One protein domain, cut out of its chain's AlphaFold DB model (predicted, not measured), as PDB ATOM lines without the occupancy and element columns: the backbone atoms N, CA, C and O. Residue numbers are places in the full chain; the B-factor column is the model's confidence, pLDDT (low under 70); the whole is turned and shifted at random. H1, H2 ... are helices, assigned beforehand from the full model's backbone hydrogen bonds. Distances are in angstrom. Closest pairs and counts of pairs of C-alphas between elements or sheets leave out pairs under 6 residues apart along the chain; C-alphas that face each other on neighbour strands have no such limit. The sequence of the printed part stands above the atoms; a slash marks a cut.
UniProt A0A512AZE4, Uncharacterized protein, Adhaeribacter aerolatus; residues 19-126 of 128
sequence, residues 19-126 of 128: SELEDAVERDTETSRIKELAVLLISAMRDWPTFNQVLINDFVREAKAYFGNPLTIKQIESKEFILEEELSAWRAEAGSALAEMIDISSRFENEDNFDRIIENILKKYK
ATOM      1  N   SER A  19       1.557 -15.920  43.403       89.94
ATOM      2  CA  SER A  19       1.115 -14.527  43.253       89.94
ATOM      3  C   SER A  19      -0.205 -14.256  43.979       89.94
ATOM      4  O   SER A  19      -0.350 -13.222  44.618       89.94
ATOM      5  N   GLU A  20      -1.158 -15.192  43.949       91.69
ATOM      6  CA  GLU A  20      -2.396 -15.045  44.726       91.69
ATOM      7  C   GLU A  20      -2.145 -15.087  46.241       91.69
ATOM      8  O   GLU A  20      -2.846 -14.405  46.988       91.69
ATOM      9  N   LEU A  21      -1.177 -15.886  46.704       92.50
ATOM     10  CA  LEU A  21      -0.799 -15.927  48.116       92.50
ATOM     11  C   LEU A  21      -0.076 -14.641  48.538       92.50
ATOM     12  O   LEU A  21      -0.400 -14.099  49.590       92.50
ATOM     13  N   GLU A  22       0.849 -14.140  47.719       93.12
ATOM     14  CA  GLU A  22       1.543 -12.861  47.919       93.12
ATOM     15  C   GLU A  22       0.543 -11.713  48.067       93.12
ATOM     16  O   GLU A  22       0.512 -11.053  49.104       93.12
ATOM     17  N   ASP A  23      -0.359 -11.563  47.095       92.62
ATOM     18  CA  ASP A  23      -1.438 -10.576  47.114       92.62
ATOM     19  C   ASP A  23      -2.280 -10.647  48.399       92.62
ATOM     20  O   ASP A  23      -2.651  -9.625  48.987       92.62
ATOM     21  N   ALA A  24      -2.633 -11.860  48.831       93.00
ATOM     22  CA  ALA A  24      -3.466 -12.068  50.009       93.00
ATOM     23  C   ALA A  24      -2.716 -11.747  51.315       93.00
ATOM     24  O   ALA A  24      -3.305 -11.174  52.234       93.00
ATOM     25  N   VAL A  25      -1.423 -12.077  51.390       93.69
ATOM     26  CA  VAL A  25      -0.539 -11.768  52.525       93.69
ATOM     27  C   VAL A  25      -0.264 -10.265  52.622       93.69
ATOM     28  O   VAL A  25      -0.260  -9.721  53.729       93.69
ATOM     29  N   GLU A  26      -0.080  -9.577  51.493       93.00
ATOM     30  CA  GLU A  26       0.126  -8.125  51.443       93.00
ATOM     31  C   GLU A  26      -1.100  -7.345  51.929       93.00
ATOM     32  O   GLU A  26      -0.966  -6.364  52.664       93.00
ATOM     33  N   ARG A  27      -2.308  -7.802  51.576       92.88
ATOM     34  CA  ARG A  27      -3.571  -7.194  52.034       92.88
ATOM     35  C   ARG A  27      -3.891  -7.492  53.499       92.88
ATOM     36  O   ARG A  27      -4.715  -6.796  54.093       92.88
ATOM     37  N   ASP A  28      -3.289  -8.524  54.084       92.00
ATOM     38  CA  ASP A  28      -3.537  -8.910  55.470       92.00
ATOM     39  C   ASP A  28      -2.796  -7.980  56.435       92.00
ATOM     40  O   ASP A  28      -1.585  -8.080  56.606       92.00
ATOM     41  N   THR A  29      -3.502  -7.061  57.087       91.50
ATOM     42  CA  THR A  29      -2.894  -6.120  58.043       91.50
ATOM     43  C   THR A  29      -2.663  -6.730  59.427       91.50
ATOM     44  O   THR A  29      -2.027  -6.102  60.273       91.50
ATOM     45  N   GLU A  30      -3.146  -7.952  59.672       91.56
ATOM     46  CA  GLU A  30      -2.957  -8.651  60.939       91.56
ATOM     47  C   GLU A  30      -1.529  -9.192  61.069       91.56
ATOM     48  O   GLU A  30      -1.022  -9.915  60.206       91.56
ATOM     49  N   THR A  31      -0.897  -8.926  62.211       88.81
ATOM     50  CA  THR A  31       0.302  -9.659  62.624       88.81
ATOM     51  C   THR A  31      -0.136 -10.990  63.227       88.81
ATOM     52  O   THR A  31      -0.662 -11.032  64.337       88.81
ATOM     53  N   SER A  32       0.069 -12.084  62.495       91.69
ATOM     54  CA  SER A  32      -0.220 -13.441  62.963       91.69
ATOM     55  C   SER A  32       0.917 -14.391  62.606       91.69
ATOM     56  O   SER A  32       1.618 -14.178  61.617       91.69
ATOM     57  N   ARG A  33       1.075 -15.468  63.380       94.31
ATOM     58  CA  ARG A  33       2.060 -16.514  63.075       94.31
ATOM     59  C   ARG A  33       1.771 -17.188  61.740       94.31
ATOM     60  O   ARG A  33       2.684 -17.372  60.957       94.31
ATOM     61  N   ILE A  34       0.505 -17.428  61.395       95.06
ATOM     62  CA  ILE A  34       0.148 -17.956  60.068       95.06
ATOM     63  C   ILE A  34       0.615 -17.034  58.927       95.06
ATOM     64  O   ILE A  34       1.025 -17.535  57.882       95.06
ATOM     65  N   LYS A  35       0.608 -15.706  59.120       95.94
ATOM     66  CA  LYS A  35       1.168 -14.762  58.138       95.94
ATOM     67  C   LYS A  35       2.684 -14.923  57.998       95.94
ATOM     68  O   LYS A  35       3.187 -14.937  56.883       95.94
ATOM     69  N   GLU A  36       3.399 -15.073  59.109       97.12
ATOM     70  CA  GLU A  36       4.844 -15.346  59.121       97.12
ATOM     71  C   GLU A  36       5.174 -16.660  58.391       97.12
ATOM     72  O   GLU A  36       6.028 -16.672  57.507       97.12
ATOM     73  N   LEU A  37       4.416 -17.732  58.651       98.12
ATOM     74  CA  LEU A  37       4.561 -19.004  57.937       98.12
ATOM     75  C   LEU A  37       4.276 -18.862  56.431       98.12
ATOM     76  O   LEU A  37       4.967 -19.458  55.609       98.12
ATOM     77  N   ALA A  38       3.286 -18.049  56.049       96.94
ATOM     78  CA  ALA A  38       2.986 -17.779  54.644       96.94
ATOM     79  C   ALA A  38       4.119 -17.017  53.936       96.94
ATOM     80  O   ALA A  38       4.433 -17.328  52.790       96.94
ATOM     81  N   VAL A  39       4.761 -16.060  54.616       97.31
ATOM     82  CA  VAL A  39       5.936 -15.341  54.090       97.31
ATOM     83  C   VAL A  39       7.111 -16.295  53.875       97.31
ATOM     84  O   VAL A  39       7.750 -16.233  52.827       97.31
ATOM     85  N   LEU A  40       7.356 -17.219  54.808       98.31
ATOM     86  CA  LEU A  40       8.394 -18.245  54.656       98.31
ATOM     87  C   LEU A  40       8.096 -19.194  53.488       98.31
ATOM     88  O   LEU A  40       8.994 -19.497  52.707       98.31
ATOM     89  N   LEU A  41       6.834 -19.600  53.305       96.81
ATOM     90  CA  LEU A  41       6.418 -20.390  52.144       96.81
ATOM     91  C   LEU A  41       6.663 -19.641  50.823       96.81
ATOM     92  O   LEU A  41       7.178 -20.232  49.876       96.81
ATOM     93  N   ILE A  42       6.324 -18.349  50.759       95.31
ATOM     94  CA  ILE A  42       6.593 -17.503  49.584       95.31
ATOM     95  C   ILE A  42       8.100 -17.425  49.315       95.31
ATOM     96  O   ILE A  42       8.510 -17.611  48.171       95.31
ATOM     97  N   SER A  43       8.927 -17.192  50.344       95.50
ATOM     98  CA  SER A  43      10.391 -17.160  50.197       95.50
ATOM     99  C   SER A  43      10.907 -18.481  49.639       95.50
ATOM    100  O   SER A  43      11.566 -18.493  48.606       95.50
ATOM    101  N   ALA A  44      10.495 -19.601  50.238       95.50
ATOM    102  CA  ALA A  44      10.915 -20.922  49.798       95.50
ATOM    103  C   ALA A  44      10.550 -21.202  48.333       95.50
ATOM    104  O   ALA A  44      11.327 -21.818  47.611       95.50
ATOM    105  N   MET A  45       9.384 -20.737  47.875       94.00
ATOM    106  CA  MET A  45       8.981 -20.866  46.475       94.00
ATOM    107  C   MET A  45       9.768 -19.950  45.531       94.00
ATOM    108  O   MET A  45      10.040 -20.356  44.404       94.00
ATOM    109  N   ARG A  46      10.131 -18.733  45.961       91.00
ATOM    110  CA  ARG A  46      10.951 -17.795  45.169       91.00
ATOM    111  C   ARG A  46      12.383 -18.290  45.002       91.00
ATOM    112  O   ARG A  46      12.944 -18.158  43.919       91.00
ATOM    113  N   ASP A  47      12.926 -18.886  46.056       90.88
ATOM    114  CA  ASP A  47      14.254 -19.486  46.048       90.88
ATOM    115  C   ASP A  47      14.248 -20.869  45.384       90.88
ATOM    116  O   ASP A  47      15.304 -21.423  45.104       90.88
ATOM    117  N   TRP A  48      13.079 -21.451  45.085       90.50
ATOM    118  CA  TRP A  48      13.016 -22.746  44.416       90.50
ATOM    119  C   TRP A  48      13.354 -22.616  42.925       90.50
ATOM    120  O   TRP A  48      12.657 -21.920  42.178       90.50
ATOM    121  N   PRO A  49      14.383 -23.327  42.435       77.69
ATOM    122  CA  PRO A  49      14.871 -23.138  41.082       77.69
ATOM    123  C   PRO A  49      13.928 -23.775  40.064       77.69
ATOM    124  O   PRO A  49      14.034 -24.963  39.748       77.69
ATOM    125  N   THR A  50      13.014 -22.981  39.514       72.06
ATOM    126  CA  THR A  50      12.182 -23.393  38.383       72.06
ATOM    127  C   THR A  50      12.035 -22.291  37.352       72.06
ATOM    128  O   THR A  50      12.123 -21.103  37.641       72.06
ATOM    129  N   PHE A  51      11.734 -22.713  36.127       56.69
ATOM    130  CA  PHE A  51      11.383 -21.813  35.040       56.69
ATOM    131  C   PHE A  51       9.894 -21.397  35.074       56.69
ATOM    132  O   PHE A  51       9.526 -20.507  34.322       56.69
ATOM    133  N   ASN A  52       9.026 -22.045  35.881       54.06
ATOM    134  CA  ASN A  52       7.555 -21.907  35.792       54.06
ATOM    135  C   ASN A  52       6.729 -22.376  37.026       54.06
ATOM    136  O   ASN A  52       5.524 -22.610  36.872       54.06
ATOM    137  N   GLN A  53       7.278 -22.563  38.238       65.38
ATOM    138  CA  GLN A  53       6.419 -22.945  39.377       65.38
ATOM    139  C   GLN A  53       5.575 -21.779  39.881       65.38
ATOM    140  O   GLN A  53       5.937 -21.028  40.777       65.38
ATOM    141  N   VAL A  54       4.378 -21.687  39.317       82.19
ATOM    142  CA  VAL A  54       3.344 -20.758  39.764       82.19
ATOM    143  C   VAL A  54       2.475 -21.394  40.856       82.19
ATOM    144  O   VAL A  54       1.905 -20.682  41.677       82.19
ATOM    145  N   LEU A  55       2.356 -22.726  40.885       90.00
ATOM    146  CA  LEU A  55       1.392 -23.452  41.716       90.00
ATOM    147  C   LEU A  55       2.020 -23.994  43.004       90.00
ATOM    148  O   LEU A  55       2.947 -24.801  42.960       90.00
ATOM    149  N   ILE A  56       1.419 -23.656  44.150       91.50
ATOM    150  CA  ILE A  56       1.883 -24.100  45.479       91.50
ATOM    151  C   ILE A  56       1.929 -25.632  45.577       91.50
ATOM    152  O   ILE A  56       2.862 -26.196  46.136       91.50
ATOM    153  N   ASN A  57       0.955 -26.333  44.992       90.94
ATOM    154  CA  ASN A  57       0.920 -27.798  45.035       90.94
ATOM    155  C   ASN A  57       2.060 -28.456  44.246       90.94
ATOM    156  O   ASN A  57       2.505 -29.539  44.625       90.94
ATOM    157  N   ASP A  58       2.504 -27.840  43.146       91.12
ATOM    158  CA  ASP A  58       3.623 -28.372  42.365       91.12
ATOM    159  C   ASP A  58       4.935 -28.170  43.126       91.12
ATOM    160  O   ASP A  58       5.700 -29.126  43.253       91.12
ATOM    161  N   PHE A  59       5.117 -26.995  43.739       93.38
ATOM    162  CA  PHE A  59       6.217 -26.736  44.668       93.38
ATOM    163  C   PHE A  59       6.244 -27.743  45.820       93.38
ATOM    164  O   PHE A  59       7.247 -28.419  46.019       93.38
ATOM    165  N   VAL A  60       5.127 -27.924  46.532       94.06
ATOM    166  CA  VAL A  60       5.015 -28.887  47.641       94.06
ATOM    167  C   VAL A  60       5.385 -30.298  47.188       94.06
ATOM    168  O   VAL A  60       6.116 -31.003  47.885       94.06
ATOM    169  N   ARG A  61       4.917 -30.726  46.010       93.44
ATOM    170  CA  ARG A  61       5.263 -32.039  45.453       93.44
ATOM    171  C   ARG A  61       6.763 -32.156  45.191       93.44
ATOM    172  O   ARG A  61       7.348 -33.178  45.540       93.44
ATOM    173  N   GLU A  62       7.374 -31.152  44.574       92.81
ATOM    174  CA  GLU A  62       8.803 -31.166  44.249       92.81
ATOM    175  C   GLU A  62       9.695 -31.058  45.483       92.81
ATOM    176  O   GLU A  62      10.645 -31.828  45.597       92.81
ATOM    177  N   ALA A  63       9.359 -30.198  46.443       94.00
ATOM    178  CA  ALA A  63      10.071 -30.086  47.710       94.00
ATOM    179  C   ALA A  63      10.057 -31.424  48.465       94.00
ATOM    180  O   ALA A  63      11.098 -31.895  48.921       94.00
ATOM    181  N   LYS A  64       8.901 -32.100  48.522       95.75
ATOM    182  CA  LYS A  64       8.775 -33.437  49.128       95.75
ATOM    183  C   LYS A  64       9.512 -34.519  48.336       95.75
ATOM    184  O   LYS A  64      10.032 -35.460  48.925       95.75
ATOM    185  N   ALA A  65       9.566 -34.413  47.009       93.88
ATOM    186  CA  ALA A  65      10.348 -35.333  46.186       93.88
ATOM    187  C   ALA A  65      11.858 -35.131  46.385       93.88
ATOM    188  O   ALA A  65      12.611 -36.102  46.390       93.88
ATOM    189  N   TYR A  66      12.290 -33.882  46.568       92.56
ATOM    190  CA  TYR A  66      13.686 -33.531  46.769       92.56
ATOM    191  C   TYR A  66      14.146 -33.856  48.189       92.56
ATOM    192  O   TYR A  66      14.995 -34.728  48.343       92.56
ATOM    193  N   PHE A  67      13.587 -33.210  49.218       94.81
ATOM    194  CA  PHE A  67      14.014 -33.345  50.618       94.81
ATOM    195  C   PHE A  67      13.560 -34.659  51.252       94.81
ATOM    196  O   PHE A  67      14.341 -35.312  51.940       94.81
ATOM    197  N   GLY A  68      12.327 -35.073  50.964       95.88
ATOM    198  CA  GLY A  68      11.740 -36.318  51.441       95.88
ATOM    199  C   GLY A  68      10.258 -36.179  51.798       95.88
ATOM    200  O   GLY A  68       9.693 -35.088  51.878       95.88
ATOM    201  N   ASN A  69       9.599 -37.325  51.972       96.12
ATOM    202  CA  ASN A  69       8.173 -37.412  52.269       96.12
ATOM    203  C   ASN A  69       7.947 -38.454  53.382       96.12
ATOM    204  O   ASN A  69       8.142 -39.642  53.119       96.12
ATOM    205  N   PRO A  70       7.567 -38.052  54.612       95.88
ATOM    206  CA  PRO A  70       7.103 -36.717  55.017       95.88
ATOM    207  C   PRO A  70       8.243 -35.705  55.138       95.88
ATOM    208  O   PRO A  70       9.256 -36.048  55.731       95.88
ATOM    209  N   LEU A  71       8.050 -34.476  54.645       97.69
ATOM    210  CA  LEU A  71       9.055 -33.408  54.702       97.69
ATOM    211  C   LEU A  71       9.207 -32.907  56.141       97.69
ATOM    212  O   LEU A  71       8.247 -32.447  56.753       97.69
ATOM    213  N   THR A  72      10.416 -33.043  56.680       98.00
ATOM    214  CA  THR A  72      10.772 -32.721  58.072       98.00
ATOM    215  C   THR A  72      12.084 -31.943  58.111       98.00
ATOM    216  O   THR A  72      12.889 -32.074  57.189       98.00
ATOM    217  N   ILE A  73      12.346 -31.213  59.203       97.88
ATOM    218  CA  ILE A  73      13.621 -30.498  59.416       97.88
ATOM    219  C   ILE A  73      14.814 -31.444  59.221       97.88
ATOM    220  O   ILE A  73      15.688 -31.178  58.406       97.88
ATOM    221  N   LYS A  74      14.781 -32.625  59.854       97.38
ATOM    222  CA  LYS A  74      15.843 -33.634  59.728       97.38
ATOM    223  C   LYS A  74      16.116 -34.048  58.277       97.38
ATOM    224  O   LYS A  74      17.258 -34.310  57.917       97.38
ATOM    225  N   GLN A  75      15.077 -34.174  57.453       96.88
ATOM    226  CA  GLN A  75      15.255 -34.530  56.045       96.88
ATOM    227  C   GLN A  75      15.875 -33.392  55.239       96.88
ATOM    228  O   GLN A  75      16.743 -33.659  54.410       96.88
ATOM    229  N   ILE A  76      15.472 -32.148  55.510       96.12
ATOM    230  CA  ILE A  76      16.078 -30.959  54.903       96.12
ATOM    231  C   ILE A  76      17.567 -30.906  55.257       96.12
ATOM    232  O   ILE A  76      18.403 -30.868  54.362       96.12
ATOM    233  N   GLU A  77      17.896 -31.011  56.544       94.31
ATOM    234  CA  GLU A  77      19.274 -30.972  57.052       94.31
ATOM    235  C   GLU A  77      20.132 -32.147  56.570       94.31
ATOM    236  O   GLU A  77      21.351 -32.038  56.489       94.31
ATOM    237  N   SER A  78      19.514 -33.283  56.233       94.12
ATOM    238  CA  SER A  78      20.233 -34.440  55.688       94.12
ATOM    239  C   SER A  78      20.649 -34.279  54.226       94.12
ATOM    240  O   SER A  78      21.368 -35.134  53.706       94.12
ATOM    241  N   LYS A  79      20.180 -33.231  53.534       90.88
ATOM    242  CA  LYS A  79      20.596 -32.965  52.159       90.88
ATOM    243  C   LYS A  79      21.941 -32.276  52.129       90.88
ATOM    244  O   LYS A  79      22.103 -31.163  52.615       90.88
ATOM    245  N   GLU A  80      22.888 -32.946  51.491       84.62
ATOM    246  CA  GLU A  80      24.184 -32.365  51.199       84.62
ATOM    247  C   GLU A  80      24.031 -31.255  50.162       84.62
ATOM    248  O   GLU A  80      23.399 -31.423  49.116       84.62
ATOM    249  N   PHE A  81      24.624 -30.111  50.473       81.50
ATOM    250  CA  PHE A  81      24.802 -29.035  49.521       81.50
ATOM    251  C   PHE A  81      25.945 -29.403  48.566       81.50
ATOM    252  O   PHE A  81      27.096 -29.530  48.982       81.50
ATOM    253  N   ILE A  82      25.613 -29.585  47.289       82.44
ATOM    254  CA  ILE A  82      26.567 -29.929  46.227       82.44
ATOM    255  C   ILE A  82      26.951 -28.645  45.487       82.44
ATOM    256  O   ILE A  82      26.087 -28.007  44.889       82.44
ATOM    257  N   LEU A  83      28.224 -28.243  45.540       77.88
ATOM    258  CA  LEU A  83      28.712 -26.975  44.969       77.88
ATOM    259  C   LEU A  83      28.650 -26.947  43.434       77.88
ATOM    260  O   LEU A  83      28.498 -25.885  42.836       77.88
ATOM    261  N   GLU A  84      28.778 -28.108  42.800       82.88
ATOM    262  CA  GLU A  84      28.829 -28.281  41.348       82.88
ATOM    263  C   GLU A  84      27.437 -28.305  40.694       82.88
ATOM    264  O   GLU A  84      27.323 -28.207  39.471       82.88
ATOM    265  N   GLU A  85      26.371 -28.421  41.489       82.88
ATOM    266  CA  GLU A  85      24.994 -28.354  41.010       82.88
ATOM    267  C   GLU A  85      24.481 -26.908  41.062       82.88
ATOM    268  O   GLU A  85      24.199 -26.370  42.130       82.88
ATOM    269  N   GLU A  86      24.276 -26.294  39.893       77.88
ATOM    270  CA  GLU A  86      23.819 -24.899  39.733       77.88
ATOM    271  C   GLU A  86      22.557 -24.557  40.553       77.88
ATOM    272  O   GLU A  86      22.380 -23.433  41.022       77.88
ATOM    273  N   LEU A  87      21.682 -25.544  40.764       85.25
ATOM    274  CA  LEU A  87      20.418 -25.382  41.483       85.25
ATOM    275  C   LEU A  87      20.523 -25.650  42.993       85.25
ATOM    276  O   LEU A  87      19.563 -25.415  43.725       85.25
ATOM    277  N   SER A  88      21.656 -26.164  43.466       84.50
ATOM    278  CA  SER A  88      21.848 -26.596  44.852       84.50
ATOM    279  C   SER A  88      21.765 -25.434  45.840       84.50
ATOM    280  O   SER A  88      21.154 -25.579  46.895       84.50
ATOM    281  N   ALA A  89      22.289 -24.256  45.474       88.19
ATOM    282  CA  ALA A  89      22.262 -23.068  46.338       88.19
ATOM    283  C   ALA A  89      20.831 -22.586  46.566       88.19
ATOM    284  O   ALA A  89      20.377 -22.485  47.698       88.19
ATOM    285  N   TRP A  90      20.088 -22.425  45.476       90.31
ATOM    286  CA  TRP A  90      18.670 -22.083  45.479       90.31
ATOM    287  C   TRP A  90      17.830 -23.081  46.290       90.31
ATOM    288  O   TRP A  90      17.037 -22.701  47.150       90.31
ATOM    289  N   ARG A  91      18.072 -24.386  46.116       91.62
ATOM    290  CA  ARG A  91      17.404 -25.414  46.930       91.62
ATOM    291  C   ARG A  91      17.788 -25.340  48.407       91.62
ATOM    292  O   ARG A  91      16.928 -25.613  49.235       91.62
ATOM    293  N   ALA A  92      19.026 -24.998  48.754       92.69
ATOM    294  CA  ALA A  92      19.452 -24.851  50.147       92.69
ATOM    295  C   ALA A  92      18.773 -23.654  50.836       92.69
ATOM    296  O   ALA A  92      18.306 -23.792  51.968       92.69
ATOM    297  N   GLU A  93      18.640 -22.522  50.139       93.00
ATOM    298  CA  GLU A  93      17.896 -21.349  50.625       93.00
ATOM    299  C   GLU A  93      16.415 -21.691  50.834       93.00
ATOM    300  O   GLU A  93      15.870 -21.527  51.929       93.00
ATOM    301  N   ALA A  94      15.786 -22.312  49.830       94.94
ATOM    302  CA  ALA A  94      14.406 -22.767  49.944       94.94
ATOM    303  C   ALA A  94      14.214 -23.771  51.092       94.94
ATOM    304  O   ALA A  94      13.246 -23.687  51.847       94.94
ATOM    305  N   GLY A  95      15.147 -24.713  51.251       96.00
ATOM    306  CA  GLY A  95      15.149 -25.675  52.350       96.00
ATOM    307  C   GLY A  95      15.236 -24.998  53.716       96.00
ATOM    308  O   GLY A  95      14.486 -25.361  54.618       96.00
ATOM    309  N   SER A  96      16.086 -23.981  53.855       96.75
ATOM    310  CA  SER A  96      16.241 -23.222  55.101       96.75
ATOM    311  C   SER A  96      14.939 -22.521  55.495       96.75
ATOM    312  O   SER A  96      14.486 -22.673  56.630       96.75
ATOM    313  N   ALA A  97      14.267 -21.867  54.544       97.94
ATOM    314  CA  ALA A  97      12.963 -21.246  54.779       97.94
ATOM    315  C   ALA A  97      11.879 -22.275  55.165       97.94
ATOM    316  O   ALA A  97      11.067 -22.025  56.059       97.94
ATOM    317  N   LEU A  98      11.872 -23.463  54.544       98.31
ATOM    318  CA  LEU A  98      10.957 -24.549  54.920       98.31
ATOM    319  C   LEU A  98      11.241 -25.102  56.324       98.31
ATOM    320  O   LEU A  98      10.300 -25.399  57.062       98.31
ATOM    321  N   ALA A  99      12.512 -25.248  56.698       98.38
ATOM    322  CA  ALA A  99      12.903 -25.715  58.023       98.38
ATOM    323  C   ALA A  99      12.493 -24.708  59.106       98.38
ATOM    324  O   ALA A  99      11.902 -25.105  60.110       98.38
ATOM    325  N   GLU A 100      12.719 -23.414  58.868       98.50
ATOM    326  CA  GLU A 100      12.277 -22.337  59.756       98.50
ATOM    327  C   GLU A 100      10.749 -22.308  59.895       98.50
ATOM    328  O   GLU A 100      10.226 -22.211  61.006       98.50
ATOM    329  N   MET A 101      10.015 -22.488  58.791       98.50
ATOM    330  CA  MET A 101       8.552 -22.574  58.813       98.50
ATOM    331  C   MET A 101       8.064 -23.726  59.707       98.50
ATOM    332  O   MET A 101       7.121 -23.555  60.484       98.50
ATOM    333  N   ILE A 102       8.709 -24.894  59.626       98.62
ATOM    334  CA  ILE A 102       8.371 -26.050  60.468       98.62
ATOM    335  C   ILE A 102       8.742 -25.789  61.936       98.62
ATOM    336  O   ILE A 102       7.931 -26.095  62.810       98.62
ATOM    337  N   ASP A 103       9.908 -25.196  62.227       98.38
ATOM    338  CA  ASP A 103      10.334 -24.889  63.605       98.38
ATOM    339  C   ASP A 103       9.368 -23.912  64.289       98.38
ATOM    340  O   ASP A 103       8.863 -24.183  65.381       98.38
ATOM    341  N   ILE A 104       9.044 -22.798  63.623       97.88
ATOM    342  CA  ILE A 104       8.117 -21.787  64.149       97.88
ATOM    343  C   ILE A 104       6.735 -22.402  64.382       97.88
ATOM    344  O   ILE A 104       6.155 -22.227  65.459       97.88
ATOM    345  N   SER A 105       6.204 -23.147  63.412       98.12
ATOM    346  CA  SER A 105       4.894 -23.788  63.559       98.12
ATOM    347  C   SER A 105       4.883 -24.808  64.701       98.12
ATOM    348  O   SER A 105       3.963 -24.815  65.521       98.12
ATOM    349  N   SER A 106       5.931 -25.622  64.830       97.75
ATOM    350  CA  SER A 106       6.048 -26.591  65.922       97.75
ATOM    351  C   SER A 106       6.056 -25.896  67.288       97.75
ATOM    352  O   SER A 106       5.320 -26.286  68.194       97.75
ATOM    353  N   ARG A 107       6.824 -24.810  67.426       97.06
ATOM    354  CA  ARG A 107       7.005 -24.098  68.700       97.06
ATOM    355  C   ARG A 107       5.807 -23.261  69.127       97.06
ATOM    356  O   ARG A 107       5.571 -23.130  70.326       97.06
ATOM    357  N   PHE A 108       5.100 -22.651  68.179       95.81
ATOM    358  CA  PHE A 108       4.082 -21.639  68.485       95.81
ATOM    359  C   PHE A 108       2.659 -22.060  68.114       95.81
ATOM    360  O   PHE A 108       1.721 -21.594  68.753       95.81
ATOM    361  N   GLU A 109       2.497 -22.967  67.151       93.50
ATOM    362  CA  GLU A 109       1.196 -23.488  66.706       93.50
ATOM    363  C   GLU A 109       0.996 -24.971  67.080       93.50
ATOM    364  O   GLU A 109      -0.082 -25.522  66.859       93.50
ATOM    365  N   ASN A 110       2.008 -25.618  67.683       95.31
ATOM    366  CA  ASN A 110       2.001 -27.037  68.059       95.31
ATOM    367  C   ASN A 110       1.656 -27.961  66.872       95.31
ATOM    368  O   ASN A 110       0.924 -28.943  67.016       95.31
ATOM    369  N   GLU A 111       2.173 -27.624  65.688       97.50
ATOM    370  CA  GLU A 111       2.001 -28.389  64.454       97.50
ATOM    371  C   GLU A 111       3.331 -28.462  63.701       97.50
ATOM    372  O   GLU A 111       3.849 -27.442  63.250       97.50
ATOM    373  N   ASP A 112       3.888 -29.663  63.575       96.94
ATOM    374  CA  ASP A 112       5.159 -29.943  62.897       96.94
ATOM    375  C   ASP A 112       4.966 -30.697  61.569       96.94
ATOM    376  O   ASP A 112       5.915 -30.881  60.801       96.94
ATOM    377  N   ASN A 113       3.737 -31.119  61.256       98.19
ATOM    378  CA  ASN A 113       3.431 -31.796  60.011       98.19
ATOM    379  C   ASN A 113       3.360 -30.783  58.866       98.19
ATOM    380  O   ASN A 113       2.388 -30.038  58.739       98.19
ATOM    381  N   PHE A 114       4.356 -30.819  57.982       98.25
ATOM    382  CA  PHE A 114       4.447 -29.922  56.830       98.25
ATOM    383  C   PHE A 114       3.143 -29.805  56.022       98.25
ATOM    384  O   PHE A 114       2.720 -28.693  55.715       98.25
ATOM    385  N   ASP A 115       2.459 -30.914  55.721       97.62
ATOM    386  CA  ASP A 115       1.222 -30.863  54.930       97.62
ATOM    387  C   ASP A 115       0.112 -30.097  55.669       97.62
ATOM    388  O   ASP A 115      -0.592 -29.290  55.061       97.62
ATOM    389  N   ARG A 116      -0.009 -30.280  56.990       98.00
ATOM    390  CA  ARG A 116      -0.980 -29.543  57.813       98.00
ATOM    391  C   ARG A 116      -0.636 -28.066  57.955       98.00
ATOM    392  O   ARG A 116      -1.539 -27.233  57.955       98.00
ATOM    393  N   ILE A 117       0.651 -27.727  58.024       98.25
ATOM    394  CA  ILE A 117       1.112 -26.331  58.014       98.25
ATOM    395  C   ILE A 117       0.665 -25.651  56.717       98.25
ATOM    396  O   ILE A 117       0.027 -24.596  56.757       98.25
ATOM    397  N   ILE A 118       0.915 -26.291  55.568       97.12
ATOM    398  CA  ILE A 118       0.453 -25.802  54.265       97.12
ATOM    399  C   ILE A 118      -1.074 -25.685  54.243       97.12
ATOM    400  O   ILE A 118      -1.603 -24.656  53.828       97.12
ATOM    401  N   GLU A 119      -1.811 -26.688  54.723       95.44
ATOM    402  CA  GLU A 119      -3.274 -26.625  54.804       95.44
ATOM    403  C   GLU A 119      -3.770 -25.441  55.644       95.44
ATOM    404  O   GLU A 119      -4.726 -24.779  55.235       95.44
ATOM    405  N   ASN A 120      -3.121 -25.135  56.769       95.12
ATOM    406  CA  ASN A 120      -3.471 -24.009  57.634       95.12
ATOM    407  C   ASN A 120      -3.217 -22.658  56.953       95.12
ATOM    408  O   ASN A 120      -4.098 -21.792  56.975       95.12
ATOM    409  N   ILE A 121      -2.064 -22.500  56.290       95.62
ATOM    410  CA  ILE A 121      -1.744 -21.312  55.482       95.62
ATOM    411  C   ILE A 121      -2.801 -21.133  54.392       95.62
ATOM    412  O   ILE A 121      -3.450 -20.088  54.298       95.62
ATOM    413  N   LEU A 122      -3.036 -22.178  53.594       93.75
ATOM    414  CA  LEU A 122      -3.999 -22.118  52.503       93.75
ATOM    415  C   LEU A 122      -5.407 -21.859  53.036       93.75
ATOM    416  O   LEU A 122      -6.135 -21.090  52.434       93.75
ATOM    417  N   LYS A 123      -5.812 -22.430  54.170       92.44
ATOM    418  CA  LYS A 123      -7.127 -22.167  54.769       92.44
ATOM    419  C   LYS A 123      -7.300 -20.706  55.201       92.44
ATOM    420  O   LYS A 123      -8.406 -20.194  55.073       92.44
ATOM    421  N   LYS A 124      -6.250 -20.033  55.692       92.12
ATOM    422  CA  LYS A 124      -6.298 -18.604  56.070       92.12
ATOM    423  C   LYS A 124      -6.458 -17.683  54.855       92.12
ATOM    424  O   LYS A 124      -7.146 -16.670  54.969       92.12
ATOM    425  N   TYR A 125      -5.835 -18.030  53.727       90.31
ATOM    426  CA  TYR A 125      -5.737 -17.156  52.546       90.31
ATOM    427  C   TYR A 125      -6.606 -17.576  51.356       90.31
ATOM    428  O   TYR A 125      -6.799 -16.815  50.411       90.31
ATOM    429  N   LYS A 126      -7.199 -18.766  51.396       81.19
ATOM    430  CA  LYS A 126      -8.226 -19.188  50.450       81.19
ATOM    431  C   LYS A 126      -9.521 -18.487  50.847       81.19
ATOM    432  O   LYS A 126     -10.111 -18.865  51.847       81.19
TER     433      LYS A 126
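What this domain is: This is residues 19 to 126 of the 128 residues of an uncharacterized protein of Adhaeribacter aerolatus (UniProt A0A512AZE4). H2 and the longest helix, H5, run side by side in opposite ways; H6 crosses one side of this pair, H3 lies on that same side without touching a helix, H1 folds back on H2, and short H4 packs on H5. The 108 printed residues include six helices, H1 to H6 in order, and no named strand: all helix, compact, radius of gyration of the C-alphas 13.4 A, spanning 42 by 30 by 19 A.

How they stand to each other: From Ser 19, find H1, residues 19 to 27, and H2, residues 33 to 46, a hairpin; C-alphas Val 25 and Lys 35 are closest, 6.6 A. H3, residues 56 to 66, is close to H2 but not clearly touching: closest C-alphas Met 45 and Phe 59, 6.7 A. H4, residues 73 to 77, touches residues 95 to 103 of H5, residues 88 to 109; closest C-alphas Ile 73 and Ala 99, 5.0 A. H2 and H5 touch at a shallow tilt of 10 degrees; closest C-alphas Ala 44 and Ala 94, 4.0 A. H6, residues 114 to 125, touches residues 34 to 38 of H2 with residues 120 to 124; closest C-alphas Ala 38 and Ile 121, 6.0 A. In all six helices every O i to N i+4 pair is within hydrogen-bond range.

Where its parts are: Find C-alpha 19 at (1.115, -14.527, 43.253), where H1 begins; H5 runs 30.2 A and H2 20.0 A; H6 ends at C-alpha 125, (-5.737, -17.156, 52.546).

The domain as a whole: The farthest C-alphas, Glu 30 and Glu 84, are 42.2 A apart. The printed part has no cut and no long link; pLDDT is under 70 at residues 51 to 53.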